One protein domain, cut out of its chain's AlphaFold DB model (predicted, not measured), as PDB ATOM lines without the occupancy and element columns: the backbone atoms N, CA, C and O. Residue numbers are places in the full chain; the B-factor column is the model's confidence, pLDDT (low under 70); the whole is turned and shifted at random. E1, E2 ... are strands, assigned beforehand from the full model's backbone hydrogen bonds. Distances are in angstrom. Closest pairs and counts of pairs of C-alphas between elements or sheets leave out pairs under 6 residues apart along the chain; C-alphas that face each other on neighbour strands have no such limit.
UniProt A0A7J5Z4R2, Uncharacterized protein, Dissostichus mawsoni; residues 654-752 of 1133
ATOM      1  N   GLY A 654      -7.910  98.660 -54.544       85.44
ATOM      2  CA  GLY A 654      -9.033  99.472 -55.052       85.44
ATOM      3  C   GLY A 654      -8.887 100.991 -54.846       85.44
ATOM      4  O   GLY A 654      -9.604 101.746 -55.497       85.44
ATOM      5  N   GLN A 655      -7.963 101.460 -53.997       87.56
ATOM      6  CA  GLN A 655      -7.668 102.879 -53.783       87.56
ATOM      7  C   GLN A 655      -6.360 103.269 -54.508       87.56
ATOM      8  O   GLN A 655      -5.395 102.500 -54.480       87.56
ATOM      9  N   PRO A 656      -6.287 104.443 -55.166       91.88
ATOM     10  CA  PRO A 656      -5.069 104.899 -55.833       91.88
ATOM     11  C   PRO A 656      -3.993 105.366 -54.842       91.88
ATOM     12  O   PRO A 656      -4.301 106.089 -53.896       91.88
ATOM     13  N   PHE A 657      -2.727 105.053 -55.129       91.81
ATOM     14  CA  PHE A 657      -1.554 105.553 -54.401       91.81
ATOM     15  C   PHE A 657      -0.584 106.318 -55.308       91.81
ATOM     16  O   PHE A 657      -0.513 106.071 -56.515       91.81
ATOM     17  N   LYS A 658       0.197 107.238 -54.731       92.69
ATOM     18  CA  LYS A 658       1.143 108.088 -55.467       92.69
ATOM     19  C   LYS A 658       2.539 107.466 -55.541       92.69
ATOM     20  O   LYS A 658       3.170 107.224 -54.519       92.69
ATOM     21  N   LEU A 659       3.063 107.307 -56.749       91.69
ATOM     22  CA  LEU A 659       4.446 106.937 -57.053       91.69
ATOM     23  C   LEU A 659       5.135 108.115 -57.759       91.69
ATOM     24  O   LEU A 659       4.501 108.868 -58.497       91.69
ATOM     25  N   THR A 660       6.439 108.313 -57.567       92.44
ATOM     26  CA  THR A 660       7.210 109.294 -58.348       92.44
ATOM     27  C   THR A 660       8.520 108.706 -58.853       92.44
ATOM     28  O   THR A 660       9.309 108.154 -58.092       92.44
ATOM     29  N   LEU A 661       8.758 108.833 -60.158       91.31
ATOM     30  CA  LEU A 661       9.943 108.327 -60.848       91.31
ATOM     31  C   LEU A 661      10.775 109.502 -61.360       91.31
ATOM     32  O   LEU A 661      10.320 110.264 -62.212       91.31
ATOM     33  N   ASN A 662      12.014 109.621 -60.891       90.31
ATOM     34  CA  ASN A 662      12.983 110.554 -61.455       90.31
ATOM     35  C   ASN A 662      13.780 109.835 -62.547       90.31
ATOM     36  O   ASN A 662      14.474 108.855 -62.270       90.31
ATOM     37  N   VAL A 663      13.685 110.310 -63.788       89.31
ATOM     38  CA  VAL A 663      14.276 109.668 -64.973       89.31
ATOM     39  C   VAL A 663      15.481 110.442 -65.518       89.31
ATOM     40  O   VAL A 663      15.655 111.646 -65.307       89.31
ATOM     41  N   ALA A 664      16.385 109.728 -66.187       85.81
ATOM     42  CA  ALA A 664      17.618 110.290 -66.726       85.81
ATOM     43  C   ALA A 664      17.356 111.252 -67.891       85.81
ATOM     44  O   ALA A 664      17.927 112.344 -67.922       85.81
ATOM     45  N   GLN A 665      16.458 110.852 -68.790       82.38
ATOM     46  CA  GLN A 665      16.119 111.528 -70.039       82.38
ATOM     47  C   GLN A 665      14.644 111.973 -70.039       82.38
ATOM     48  O   GLN A 665      13.838 111.349 -69.348       82.38
ATOM     49  N   PRO A 666      14.274 113.017 -70.808       84.81
ATOM     50  CA  PRO A 666      12.886 113.437 -71.000       84.81
ATOM     51  C   PRO A 666      11.948 112.304 -71.445       84.81
ATOM     52  O   PRO A 666      12.124 111.738 -72.522       84.81
ATOM     53  N   PHE A 667      10.916 112.015 -70.654       87.50
ATOM     54  CA  PHE A 667       9.845 111.093 -71.023       87.50
ATOM     55  C   PHE A 667       8.682 111.851 -71.677       87.50
ATOM     56  O   PHE A 667       7.995 112.646 -71.037       87.50
ATOM     57  N   ASP A 668       8.448 111.561 -72.956       85.19
ATOM     58  CA  ASP A 668       7.208 111.891 -73.671       85.19
ATOM     59  C   ASP A 668       6.350 110.616 -73.819       85.19
ATOM     60  O   ASP A 668       6.796 109.698 -74.520       85.19
ATOM     61  N   PRO A 669       5.137 110.538 -73.233       84.69
ATOM     62  CA  PRO A 669       4.245 109.378 -73.349       84.69
ATOM     63  C   PRO A 669       3.689 109.137 -74.766       84.69
ATOM     64  O   PRO A 669       3.006 108.142 -74.987       84.69
ATOM     65  N   LYS A 670       3.948 110.016 -75.743       85.44
ATOM     66  CA  LYS A 670       3.644 109.761 -77.166       85.44
ATOM     67  C   LYS A 670       4.739 108.969 -77.882       85.44
ATOM     68  O   LYS A 670       4.477 108.406 -78.940       85.44
ATOM     69  N   LEU A 671       5.956 108.969 -77.335       84.50
ATOM     70  CA  LEU A 671       7.158 108.395 -77.954       84.50
ATOM     71  C   LEU A 671       7.767 107.253 -77.128       84.50
ATOM     72  O   LEU A 671       8.491 106.422 -77.669       84.50
ATOM     73  N   HIS A 672       7.475 107.204 -75.827       87.38
ATOM     74  CA  HIS A 672       8.042 106.249 -74.882       87.38
ATOM     75  C   HIS A 672       6.933 105.499 -74.148       87.38
ATOM     76  O   HIS A 672       5.929 106.091 -73.754       87.38
ATOM     77  N   GLN A 673       7.156 104.209 -73.900       88.56
ATOM     78  CA  GLN A 673       6.279 103.386 -73.078       88.56
ATOM     79  C   GLN A 673       6.951 103.058 -71.743       88.56
ATOM     80  O   GLN A 673       8.041 102.484 -71.694       88.56
ATOM     81  N   LEU A 674       6.275 103.416 -70.657       89.88
ATOM     82  CA  LEU A 674       6.581 102.962 -69.311       89.88
ATOM     83  C   LEU A 674       5.830 101.649 -69.069       89.88
ATOM     84  O   LEU A 674       4.601 101.650 -69.023       89.88
ATOM     85  N   HIS A 675       6.548 100.538 -68.902       90.31
ATOM     86  CA  HIS A 675       5.939  99.255 -68.542       90.31
ATOM     87  C   HIS A 675       6.048  99.029 -67.037       90.31
ATOM     88  O   HIS A 675       7.125  99.171 -66.457       90.31
ATOM     89  N   ILE A 676       4.951  98.608 -66.420       91.19
ATOM     90  CA  ILE A 676       4.850  98.288 -65.001       91.19
ATOM     91  C   ILE A 676       4.369  96.836 -64.864       91.19
ATOM     92  O   ILE A 676       3.561  96.329 -65.643       91.19
ATOM     93  N   THR A 677       4.936  96.130 -63.894       91.62
ATOM     94  CA  THR A 677       4.603  94.745 -63.560       91.62
ATOM     95  C   THR A 677       4.462  94.640 -62.050       91.62
ATOM     96  O   THR A 677       5.462  94.766 -61.350       91.62
ATOM     97  N   ALA A 678       3.253  94.409 -61.550       91.75
ATOM     98  CA  ALA A 678       3.017  94.039 -60.156       91.75
ATOM     99  C   ALA A 678       2.898  92.510 -60.073       91.75
ATOM    100  O   ALA A 678       2.249  91.911 -60.931       91.75
ATOM    101  N   LYS A 679       3.524  91.865 -59.085       90.25
ATOM    102  CA  LYS A 679       3.412  90.413 -58.864       90.25
ATOM    103  C   LYS A 679       3.383  90.045 -57.378       90.25
ATOM    104  O   LYS A 679       4.122  90.651 -56.609       90.25
ATOM    105  N   THR A 680       2.628  89.021 -57.002       87.88
ATOM    106  CA  THR A 680       2.627  88.396 -55.668       87.88
ATOM    107  C   THR A 680       2.761  86.873 -55.789       87.88
ATOM    108  O   THR A 680       2.593  86.319 -56.878       87.88
ATOM    109  N   GLY A 681       3.101  86.205 -54.686       85.44
ATOM    110  CA  GLY A 681       3.295  84.758 -54.617       85.44
ATOM    111  C   GLY A 681       4.559  84.239 -55.314       85.44
ATOM    112  O   GLY A 681       5.295  84.965 -55.995       85.44
ATOM    113  N   GLN A 682       4.812  82.941 -55.138       85.88
ATOM    114  CA  GLN A 682       5.963  82.253 -55.736       85.88
ATOM    115  C   GLN A 682       5.766  81.976 -57.238       85.88
ATOM    116  O   GLN A 682       6.740  81.961 -57.994       85.88
ATOM    117  N   ILE A 683       4.511  81.812 -57.682       90.62
ATOM    118  CA  ILE A 683       4.124  81.482 -59.065       90.62
ATOM    119  C   ILE A 683       3.093  82.519 -59.577       90.62
ATOM    120  O   ILE A 683       1.891  82.256 -59.576       90.62
ATOM    121  N   PRO A 684       3.523  83.729 -59.992       92.75
ATOM    122  CA  PRO A 684       2.601  84.803 -60.369       92.75
ATOM    123  C   PRO A 684       1.942  84.573 -61.737       92.75
ATOM    124  O   PRO A 684       2.622  84.268 -62.719       92.75
ATOM    125  N   SER A 685       0.629  84.796 -61.826       95.44
ATOM    126  CA  SER A 685      -0.209  84.443 -62.979       95.44
ATOM    127  C   SER A 685      -1.305  85.488 -63.223       95.44
ATOM    128  O   SER A 685      -2.033  85.867 -62.308       95.44
ATOM    129  N   GLU A 686      -1.453  85.964 -64.469       96.00
ATOM    130  CA  GLU A 686      -2.511  86.935 -64.821       96.00
ATOM    131  C   GLU A 686      -3.912  86.329 -64.635       96.00
ATOM    132  O   GLU A 686      -4.833  87.016 -64.191       96.00
ATOM    133  N   LYS A 687      -4.063  85.024 -64.926       94.88
ATOM    134  CA  LYS A 687      -5.328  84.280 -64.795       94.88
ATOM    135  C   LYS A 687      -5.808  84.208 -63.341       94.88
ATOM    136  O   LYS A 687      -7.005  84.251 -63.099       94.88
ATOM    137  N   GLN A 688      -4.870  84.101 -62.401       94.12
ATOM    138  CA  GLN A 688      -5.116  84.069 -60.952       94.12
ATOM    139  C   GLN A 688      -5.064  85.469 -60.316       94.12
ATOM    140  O   GLN A 688      -5.152  85.617 -59.105       94.12
ATOM    141  N   GLY A 689      -4.873  86.527 -61.112       93.50
ATOM    142  CA  GLY A 689      -4.765  87.891 -60.597       93.50
ATOM    143  C   GLY A 689      -3.534  88.152 -59.719       93.50
ATOM    144  O   GLY A 689      -3.416  89.248 -59.184       93.50
ATOM    145  N   THR A 690      -2.602  87.201 -59.598       94.12
ATOM    146  CA  THR A 690      -1.351  87.329 -58.829       94.12
ATOM    147  C   THR A 690      -0.218  87.976 -59.638       94.12
ATOM    148  O   THR A 690       0.829  88.319 -59.093       94.12
ATOM    149  N   LEU A 691      -0.425  88.202 -60.940       94.75
ATOM    150  CA  LEU A 691       0.426  89.007 -61.821       94.75
ATOM    151  C   LEU A 691      -0.428  90.058 -62.538       94.75
ATOM    152  O   LEU A 691      -1.490  89.744 -63.067       94.75
ATOM    153  N   SER A 692       0.068  91.293 -62.610       94.38
ATOM    154  CA  SER A 692      -0.581  92.393 -63.320       94.38
ATOM    155  C   SER A 692       0.415  93.143 -64.200       94.38
ATOM    156  O   SER A 692       1.472  93.577 -63.733       94.38
ATOM    157  N   LEU A 693       0.079  93.302 -65.481       94.19
ATOM    158  CA  LEU A 693       0.873  94.004 -66.491       94.19
ATOM    159  C   LEU A 693       0.114  95.258 -66.938       94.19
ATOM    160  O   LEU A 693      -1.052  95.169 -67.314       94.19
ATOM    161  N   PHE A 694       0.741  96.431 -66.862       94.25
ATOM    162  CA  PHE A 694       0.095  97.726 -67.120       94.25
ATOM    163  C   PHE A 694       1.136  98.809 -67.431       94.25
ATOM    164  O   PHE A 694       2.334  98.564 -67.286       94.25
ATOM    165  N   GLY A 695       0.739  99.990 -67.909       92.25
ATOM    166  CA  GLY A 695       1.727 101.014 -68.259       92.25
ATOM    167  C   GLY A 695       1.181 102.380 -68.657       92.25
ATOM    168  O   GLY A 695      -0.021 102.617 -68.648       92.25
ATOM    169  N   VAL A 696       2.101 103.275 -69.026       91.69
ATOM    170  CA  VAL A 696       1.808 104.628 -69.527       91.69
ATOM    171  C   VAL A 696       2.588 104.865 -70.829       91.69
ATOM    172  O   VAL A 696       3.820 104.859 -70.785       91.69
ATOM    173  N   PRO A 697       1.921 105.097 -71.977       88.75
ATOM    174  CA  PRO A 697       0.500 104.839 -72.220       88.75
ATOM    175  C   PRO A 697       0.194 103.336 -72.112       88.75
ATOM    176  O   PRO A 697       1.080 102.496 -72.301       88.75
ATOM    177  N   ASP A 698      -1.060 102.984 -71.828       88.75
ATOM    178  CA  ASP A 698      -1.447 101.594 -71.560       88.75
ATOM    179  C   ASP A 698      -1.643 100.752 -72.836       88.75
ATOM    180  O   ASP A 698      -2.721 100.249 -73.137       88.75
ATOM    181  N   VAL A 699      -0.565 100.597 -73.604       87.12
ATOM    182  CA  VAL A 699      -0.486  99.710 -74.778       87.12
ATOM    183  C   VAL A 699       0.255  98.410 -74.436       87.12
ATOM    184  O   VAL A 699       1.061  97.901 -75.210       87.12
ATOM    185  N   VAL A 700       0.049  97.896 -73.218       87.62
ATOM    186  CA  VAL A 700       0.677  96.657 -72.731       87.62
ATOM    187  C   VAL A 700      -0.183  95.450 -73.107       87.62
ATOM    188  O   VAL A 700      -1.352  95.366 -72.734       87.62
ATOM    189  N   THR A 701       0.405  94.491 -73.827       88.25
ATOM    190  CA  THR A 701      -0.237  93.204 -74.131       88.25
ATOM    191  C   THR A 701      -0.396  92.371 -72.859       88.25
ATOM    192  O   THR A 701       0.569  92.181 -72.122       88.25
ATOM    193  N   ARG A 702      -1.607  91.853 -72.641       91.38
ATOM    194  CA  ARG A 702      -2.032  91.055 -71.478       91.38
ATOM    195  C   ARG A 702      -2.664  89.744 -71.932       91.38
ATOM    196  O   ARG A 702      -3.150  89.658 -73.065       91.38
ATOM    197  N   SER A 703      -2.747  88.755 -71.048       92.62
ATOM    198  CA  SER A 703      -3.636  87.610 -71.250       92.62
ATOM    199  C   SER A 703      -5.100  88.056 -71.372       92.62
ATOM    200  O   SER A 703      -5.569  88.922 -70.634       92.62
ATOM    201  N   ARG A 704      -5.870  87.389 -72.242       90.12
ATOM    202  CA  ARG A 704      -7.338  87.555 -72.318       90.12
ATOM    203  C   ARG A 704      -8.069  87.085 -71.054       90.12
ATOM    204  O   ARG A 704      -9.249  87.379 -70.910       90.12
ATOM    205  N   SER A 705      -7.392  86.347 -70.176       91.75
ATOM    206  CA  SER A 705      -7.912  85.874 -68.889       91.75
ATOM    207  C   SER A 705      -7.415  86.683 -67.684       91.75
ATOM    208  O   SER A 705      -7.579  86.226 -66.559       91.75
ATOM    209  N   ALA A 706      -6.782  87.846 -67.886       92.00
ATOM    210  CA  ALA A 706      -6.277  88.673 -66.790       92.00
ATOM    211  C   ALA A 706      -7.422  89.262 -65.941       92.00
ATOM    212  O   ALA A 706      -8.201  90.067 -66.450       92.00
ATOM    213  N   ILE A 707      -7.509  88.890 -64.655       87.69
ATOM    214  CA  ILE A 707      -8.618  89.312 -63.770       87.69
ATOM    215  C   ILE A 707      -8.298  90.544 -62.907       87.69
ATOM    216  O   ILE A 707      -9.131  91.438 -62.780       87.69
ATOM    217  N   ALA A 708      -7.082  90.650 -62.361       88.56
ATOM    218  CA  ALA A 708      -6.676  91.757 -61.488       88.56
ATOM    219  C   ALA A 708      -5.775  92.755 -62.237       88.56
ATOM    220  O   ALA A 708      -4.579  92.878 -61.966       88.56
ATOM    221  N   VAL A 709      -6.332  93.463 -63.223       92.19
ATOM    222  CA  VAL A 709      -5.588  94.463 -64.011       92.19
ATOM    223  C   VAL A 709      -5.497  95.793 -63.251       92.19
ATOM    224  O   VAL A 709      -6.500  96.477 -63.051       92.19
ATOM    225  N   TRP A 710      -4.284  96.163 -62.836       93.06
ATOM    226  CA  TRP A 710      -3.976  97.447 -62.199       93.06
ATOM    227  C   TRP A 710      -3.937  98.578 -63.239       93.06
ATOM    228  O   TRP A 710      -3.658  98.350 -64.420       93.06
ATOM    229  N   LYS A 711      -4.185  99.813 -62.795       92.25
ATOM    230  CA  LYS A 711      -4.126 101.032 -63.624       92.25
ATOM    231  C   LYS A 711      -2.947 101.917 -63.219       92.25
ATOM    232  O   LYS A 711      -2.535 101.906 -62.059       92.25
ATOM    233  N   ALA A 712      -2.431 102.695 -64.168       93.50
ATOM    234  CA  ALA A 712      -1.418 103.722 -63.941       93.50
ATOM    235  C   ALA A 712      -1.793 104.998 -64.699       93.50
ATOM    236  O   ALA A 712      -1.822 105.000 -65.928       93.50
ATOM    237  N   ASP A 713      -2.032 106.081 -63.968       92.88
ATOM    238  CA  ASP A 713      -2.414 107.378 -64.522       92.88
ATOM    239  C   ASP A 713      -1.300 108.406 -64.291       92.88
ATOM    240  O   ASP A 713      -0.786 108.548 -63.180       92.88
ATOM    241  N   LEU A 714      -0.914 109.140 -65.339       92.25
ATOM    242  CA  LEU A 714       0.110 110.184 -65.249       92.25
ATOM    243  C   LEU A 714      -0.501 111.469 -64.671       92.25
ATOM    244  O   LEU A 714      -1.369 112.088 -65.290       92.25
ATOM    245  N   HIS A 715      -0.048 111.881 -63.488       90.69
ATOM    246  CA  HIS A 715      -0.566 113.067 -62.812       90.69
ATOM    247  C   HIS A 715      -0.100 114.361 -63.494       90.69
ATOM    248  O   HIS A 715       0.987 114.419 -64.074       90.69
ATOM    249  N   LYS A 716      -0.909 115.423 -63.378       84.19
ATOM    250  CA  LYS A 716      -0.690 116.721 -64.049       84.19
ATOM    251  C   LYS A 716       0.608 117.419 -63.635       84.19
ATOM    252  O   LYS A 716       1.155 118.175 -64.429       84.19
ATOM    253  N   ASP A 717       1.108 117.131 -62.435       83.75
ATOM    254  CA  ASP A 717       2.360 117.693 -61.903       83.75
ATOM    255  C   ASP A 717       3.619 117.029 -62.496       83.75
ATOM    256  O   ASP A 717       4.740 117.390 -62.138       83.75
ATOM    257  N   SER A 718       3.456 116.031 -63.370       86.38
ATOM    258  CA  SER A 718       4.577 115.350 -64.018       86.38
ATOM    259  C   SER A 718       5.353 116.304 -64.920       86.38
ATOM    260  O   SER A 718       4.804 116.891 -65.852       86.38
ATOM    261  N   SER A 719       6.660 116.395 -64.690       86.69
ATOM    262  CA  SER A 719       7.592 117.053 -65.601       86.69
ATOM    263  C   SER A 719       8.271 116.025 -66.506       86.69
ATOM    264  O   SER A 719       8.235 114.823 -66.248       86.69
ATOM    265  N   LEU A 720       8.977 116.499 -67.537       82.44
ATOM    266  CA  LEU A 720       9.726 115.637 -68.455       82.44
ATOM    267  C   LEU A 720      10.731 114.698 -67.754       82.44
ATOM    268  O   LEU A 720      11.022 113.640 -68.300       82.44
ATOM    269  N   GLN A 721      11.274 115.061 -66.583       88.12
ATOM    270  CA  GLN A 721      12.246 114.230 -65.849       88.12
ATOM    271  C   GLN A 721      11.748 113.704 -64.492       88.12
ATOM    272  O   GLN A 721      12.442 112.898 -63.871       88.12
ATOM    273  N   THR A 722      10.549 114.095 -64.054       91.75
ATOM    274  CA  THR A 722       9.933 113.642 -62.798       91.75
ATOM    275  C   THR A 722       8.488 113.256 -63.078       91.75
ATOM    276  O   THR A 722       7.620 114.120 -63.194       91.75
ATOM    277  N   LEU A 723       8.241 111.955 -63.206       92.50
ATOM    278  CA  LEU A 723       6.932 111.392 -63.524       92.50
ATOM    279  C   LEU A 723       6.187 111.080 -62.235       92.50
ATOM    280  O   LEU A 723       6.641 110.247 -61.451       92.50
ATOM    281  N   VAL A 724       5.049 111.733 -62.030       93.50
ATOM    282  CA  VAL A 724       4.158 111.490 -60.898       93.50
ATOM    283  C   VAL A 724       3.036 110.584 -61.392       93.50
ATOM    284  O   VAL A 724       2.312 110.933 -62.320       93.50
ATOM    285  N   LEU A 725       2.912 109.403 -60.801       93.62
ATOM    286  CA  LEU A 725       1.986 108.358 -61.224       93.62
ATOM    287  C   LEU A 725       1.002 108.065 -60.096       93.62
ATOM    288  O   LEU A 725       1.424 107.850 -58.962       93.62
ATOM    289  N   ASN A 726      -0.282 107.982 -60.421       93.62
ATOM    290  CA  ASN A 726      -1.283 107.406 -59.535       93.62
ATOM    291  C   ASN A 726      -1.489 105.949 -59.962       93.62
ATOM    292  O   ASN A 726      -1.913 105.690 -61.090       93.62
ATOM    293  N   LEU A 727      -1.143 104.999 -59.096       93.00
ATOM    294  CA  LEU A 727      -1.297 103.570 -59.361       93.00
ATOM    295  C   LEU A 727      -2.526 103.043 -58.624       93.00
ATOM    296  O   LEU A 727      -2.663 103.273 -57.426       93.00
ATOM    297  N   THR A 728      -3.407 102.333 -59.330       92.00
ATOM    298  CA  THR A 728      -4.670 101.827 -58.770       92.00
ATOM    299  C   THR A 728      -4.749 100.303 -58.920       92.00
ATOM    300  O   THR A 728      -5.065  99.828 -60.018       92.00
ATOM    301  N   PRO A 729      -4.475  99.512 -57.865       91.38
ATOM    302  CA  PRO A 729      -4.914  98.115 -57.801       91.38
ATOM    303  C   PRO A 729      -6.450  98.031 -57.868       91.38
ATOM    304  O   PRO A 729      -7.104  98.887 -57.280       91.38
ATOM    305  N   PRO A 730      -7.072  97.031 -58.519       90.62
ATOM    306  CA  PRO A 730      -8.514  96.791 -58.401       90.62
ATOM    307  C   PRO A 730      -8.893  96.225 -57.019       90.62
ATOM    308  O   PRO A 730      -8.052  95.647 -56.330       90.62
ATOM    309  N   ALA A 731     -10.166  96.333 -56.621       87.94
ATOM    310  CA  ALA A 731     -10.654  95.787 -55.345       87.94
ATOM    311  C   ALA A 731     -10.498  94.253 -55.243       87.94
ATOM    312  O   ALA A 731     -10.208  93.731 -54.178       87.94
ATOM    313  N   VAL A 732     -10.554  93.525 -56.365       87.38
ATOM    314  CA  VAL A 732     -10.321  92.064 -56.424       87.38
ATOM    315  C   VAL A 732      -8.837  91.649 -56.356       87.38
ATOM    316  O   VAL A 732      -8.494  90.520 -56.688       87.38
ATOM    317  N   THR A 733      -7.925  92.546 -55.966       90.38
ATOM    318  CA  THR A 733      -6.495  92.210 -55.830       90.38
ATOM    319  C   THR A 733      -6.265  91.309 -54.606       90.38
ATOM    320  O   THR A 733      -6.733  91.660 -53.517       90.38
ATOM    321  N   PRO A 734      -5.524  90.193 -54.734       90.62
ATOM    322  CA  PRO A 734      -5.090  89.395 -53.591       90.62
ATOM    323  C   PRO A 734      -4.323  90.169 -52.515       90.62
ATOM    324  O   PRO A 734      -3.489  91.027 -52.817       90.62
ATOM    325  N   VAL A 735      -4.592  89.835 -51.252       86.06
ATOM    326  CA  VAL A 735      -3.913  90.396 -50.077       86.06
ATOM    327  C   VAL A 735      -2.610  89.636 -49.799       86.06
ATOM    328  O   VAL A 735      -2.600  88.407 -49.770       86.06
ATOM    329  N   GLY A 736      -1.509  90.361 -49.589       81.81
ATOM    330  CA  GLY A 736      -0.182  89.798 -49.319       81.81
ATOM    331  C   GLY A 736       0.939  90.681 -49.871       81.81
ATOM    332  O   GLY A 736       0.689  91.778 -50.360       81.81
ATOM    333  N   GLU A 737       2.186  90.210 -49.828       82.62
ATOM    334  CA  GLU A 737       3.330  90.966 -50.352       82.62
ATOM    335  C   GLU A 737       3.301  91.087 -51.889       82.62
ATOM    336  O   GLU A 737       3.180  90.095 -52.609       82.62
ATOM    337  N   TRP A 738       3.482  92.307 -52.405       84.56
ATOM    338  CA  TRP A 738       3.515  92.610 -53.839       84.56
ATOM    339  C   TRP A 738       4.857  93.227 -54.262       84.56
ATOM    340  O   TRP A 738       5.329  94.198 -53.678       84.56
ATOM    341  N   ILE A 739       5.448  92.719 -55.342       84.44
ATOM    342  CA  ILE A 739       6.662  93.262 -55.962       84.44
ATOM    343  C   ILE A 739       6.277  94.050 -57.217       84.44
ATOM    344  O   ILE A 739       5.796  93.485 -58.201       84.44
ATOM    345  N   LEU A 740       6.550  95.353 -57.206       86.12
ATOM    346  CA  LEU A 740       6.371  96.274 -58.321       86.12
ATOM    347  C   LEU A 740       7.687  96.435 -59.097       86.12
ATOM    348  O   LEU A 740       8.708  96.846 -58.551       86.12
ATOM    349  N   THR A 741       7.670  96.136 -60.394       87.38
ATOM    350  CA  THR A 741       8.796  96.328 -61.318       87.38
ATOM    351  C   THR A 741       8.427  97.340 -62.393       87.38
ATOM    352  O   THR A 741       7.468  97.131 -63.131       87.38
ATOM    353  N   VAL A 742       9.220  98.400 -62.534       87.88
ATOM    354  CA  VAL A 742       9.053  99.436 -63.561       87.88
ATOM    355  C   VAL A 742      10.174  99.323 -64.595       87.88
ATOM    356  O   VAL A 742      11.337  99.103 -64.244       87.88
ATOM    357  N   LYS A 743       9.839  99.468 -65.881       87.31
ATOM    358  CA  LYS A 743      10.776  99.412 -67.011       87.31
ATOM    359  C   LYS A 743      10.562 100.605 -67.939       87.31
ATOM    360  O   LYS A 743       9.425 100.913 -68.294       87.31
ATOM    361  N   LEU A 744      11.657 101.231 -68.361       84.81
ATOM    362  CA  LEU A 744      11.667 102.307 -69.352       84.81
ATOM    363  C   LEU A 744      12.904 102.133 -70.239       84.81
ATOM    364  O   LEU A 744      14.035 102.162 -69.749       84.81
ATOM    365  N   GLY A 745      12.692 101.885 -71.534       75.69
ATOM    366  CA  GLY A 745      13.764 101.464 -72.441       75.69
ATOM    367  C   GLY A 745      14.501 100.225 -71.910       75.69
ATOM    368  O   GLY A 745      13.877  99.241 -71.517       75.69
ATOM    369  N   GLY A 746      15.835 100.283 -71.859       60.34
ATOM    370  CA  GLY A 746      16.668  99.227 -71.265       60.34
ATOM    371  C   GLY A 746      16.732  99.227 -69.727       60.34
ATOM    372  O   GLY A 746      17.277  98.290 -69.142       60.34
ATOM    373  N   GLY A 747      16.203 100.258 -69.058       60.78
ATOM    374  CA  GLY A 747      16.240 100.390 -67.600       60.78
ATOM    375  C   GLY A 747      15.177  99.547 -66.895       60.78
ATOM    376  O   GLY A 747      14.055  99.409 -67.383       60.78
ATOM    377  N   ARG A 748      15.511  99.015 -65.711       57.38
ATOM    378  CA  ARG A 748      14.591  98.283 -64.821       57.38
ATOM    379  C   ARG A 748      14.791  98.716 -63.368       57.38
ATOM    380  O   ARG A 748      15.924  98.950 -62.959       57.38
ATOM    381  N   CYS A 749      13.706  98.787 -62.602       55.84
ATOM    382  CA  CYS A 749      13.696  99.132 -61.179       55.84
ATOM    383  C   CYS A 749      12.650  98.273 -60.446       55.84
ATOM    384  O   CYS A 749      11.588  98.038 -61.019       55.84
ATOM    385  N   CYS A 750      12.930  97.794 -59.227       46.28
ATOM    386  CA  CYS A 750      12.114  96.787 -58.524       46.28
ATOM    387  C   CYS A 750      11.932  97.143 -57.037       46.28
ATOM    388  O   CYS A 750      12.922  97.483 -56.391       46.28
ATOM    389  N   TRP A 751      10.712  97.015 -56.498       53.50
ATOM    390  CA  TRP A 751      10.327  97.442 -55.138       53.50
ATOM    391  C   TRP A 751       9.206  96.559 -54.545       53.50
ATOM    392  O   TRP A 751       8.456  95.958 -55.309       53.50
ATOM    393  N   GLY A 752       9.044  96.532 -53.218       30.53
ATOM    394  CA  GLY A 752       7.888  95.993 -52.462       30.53
ATOM    395  C   GLY A 752       7.591  96.908 -51.255       30.53
ATOM    396  O   GLY A 752       8.388  97.817 -51.019       30.53
TER     397      GLY A 752
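This is residues 654 to 752 of the 1133 residues of an uncharacterized protein of Dissostichus mawsoni (UniProt A0A7J5Z4R2). Two sheets lie face to face as a sandwich, the four strands E3, E2, E6 and E7 in one and the three strands E1, E5 and E4 in the other, with strands crossed at 35 degrees between the sheets. The chain passes from sheet to sheet three times, at the links E1 to E2, E3 to E4 and E5 to E6. The printed part has 99 residues, with no named helix and seven named strands, E1 to E7 along the chain; both sheets are antiparallel, in the orders E3 E2 E6 E7 and E1 E5 E4. The class is all strand, though 43 of the 99 residues are in named strands; the whole is compact, with a radius of gyration of the C-alphas of 13.3 A and spans of 36 by 24 by 21 A.

In the larger sheet, E3 is residues 691 to 696, 17.5 A; E2 is 674 to 680, 20.3 A; E6 is 738 to 744, 20.0 A; and E7 is 747 to 751, ending at C-alpha 751 (10.327, 97.442, -55.138). In the other, E1 is 657 to 663, 19.5 A, beginning at C-alpha 657 (-1.554, 105.553, -54.401); E5 is 722 to 728, 19.2 A; and E4 is 711 to 714.

E2 and E6 are antiparallel at 163 degrees, with N 677 and O 741 2.8 A apart. N 676 and O 694 are 2.8 A apart in the hairpin E2 and E3, and N 742 and O 749 2.8 A in the hairpin E6 and E7. Across the sandwich, the closest C-alphas of E3 and E4 are Gly 695 and Ala 712, 6.0 A. In the hairpin E4 and E5, N 713 and O 726 are 2.9 A apart; between E5 and E1, N 659 and O 725 are 2.8 A apart. E1 and E7 are apart.

The farthest C-alphas, Ile 683 and Asp 717, are 36.4 A apart. The printed part has no cut; E3 to E4, residues 697 to 710, is the long link. Residues 746 to 752 have pLDDT under 70.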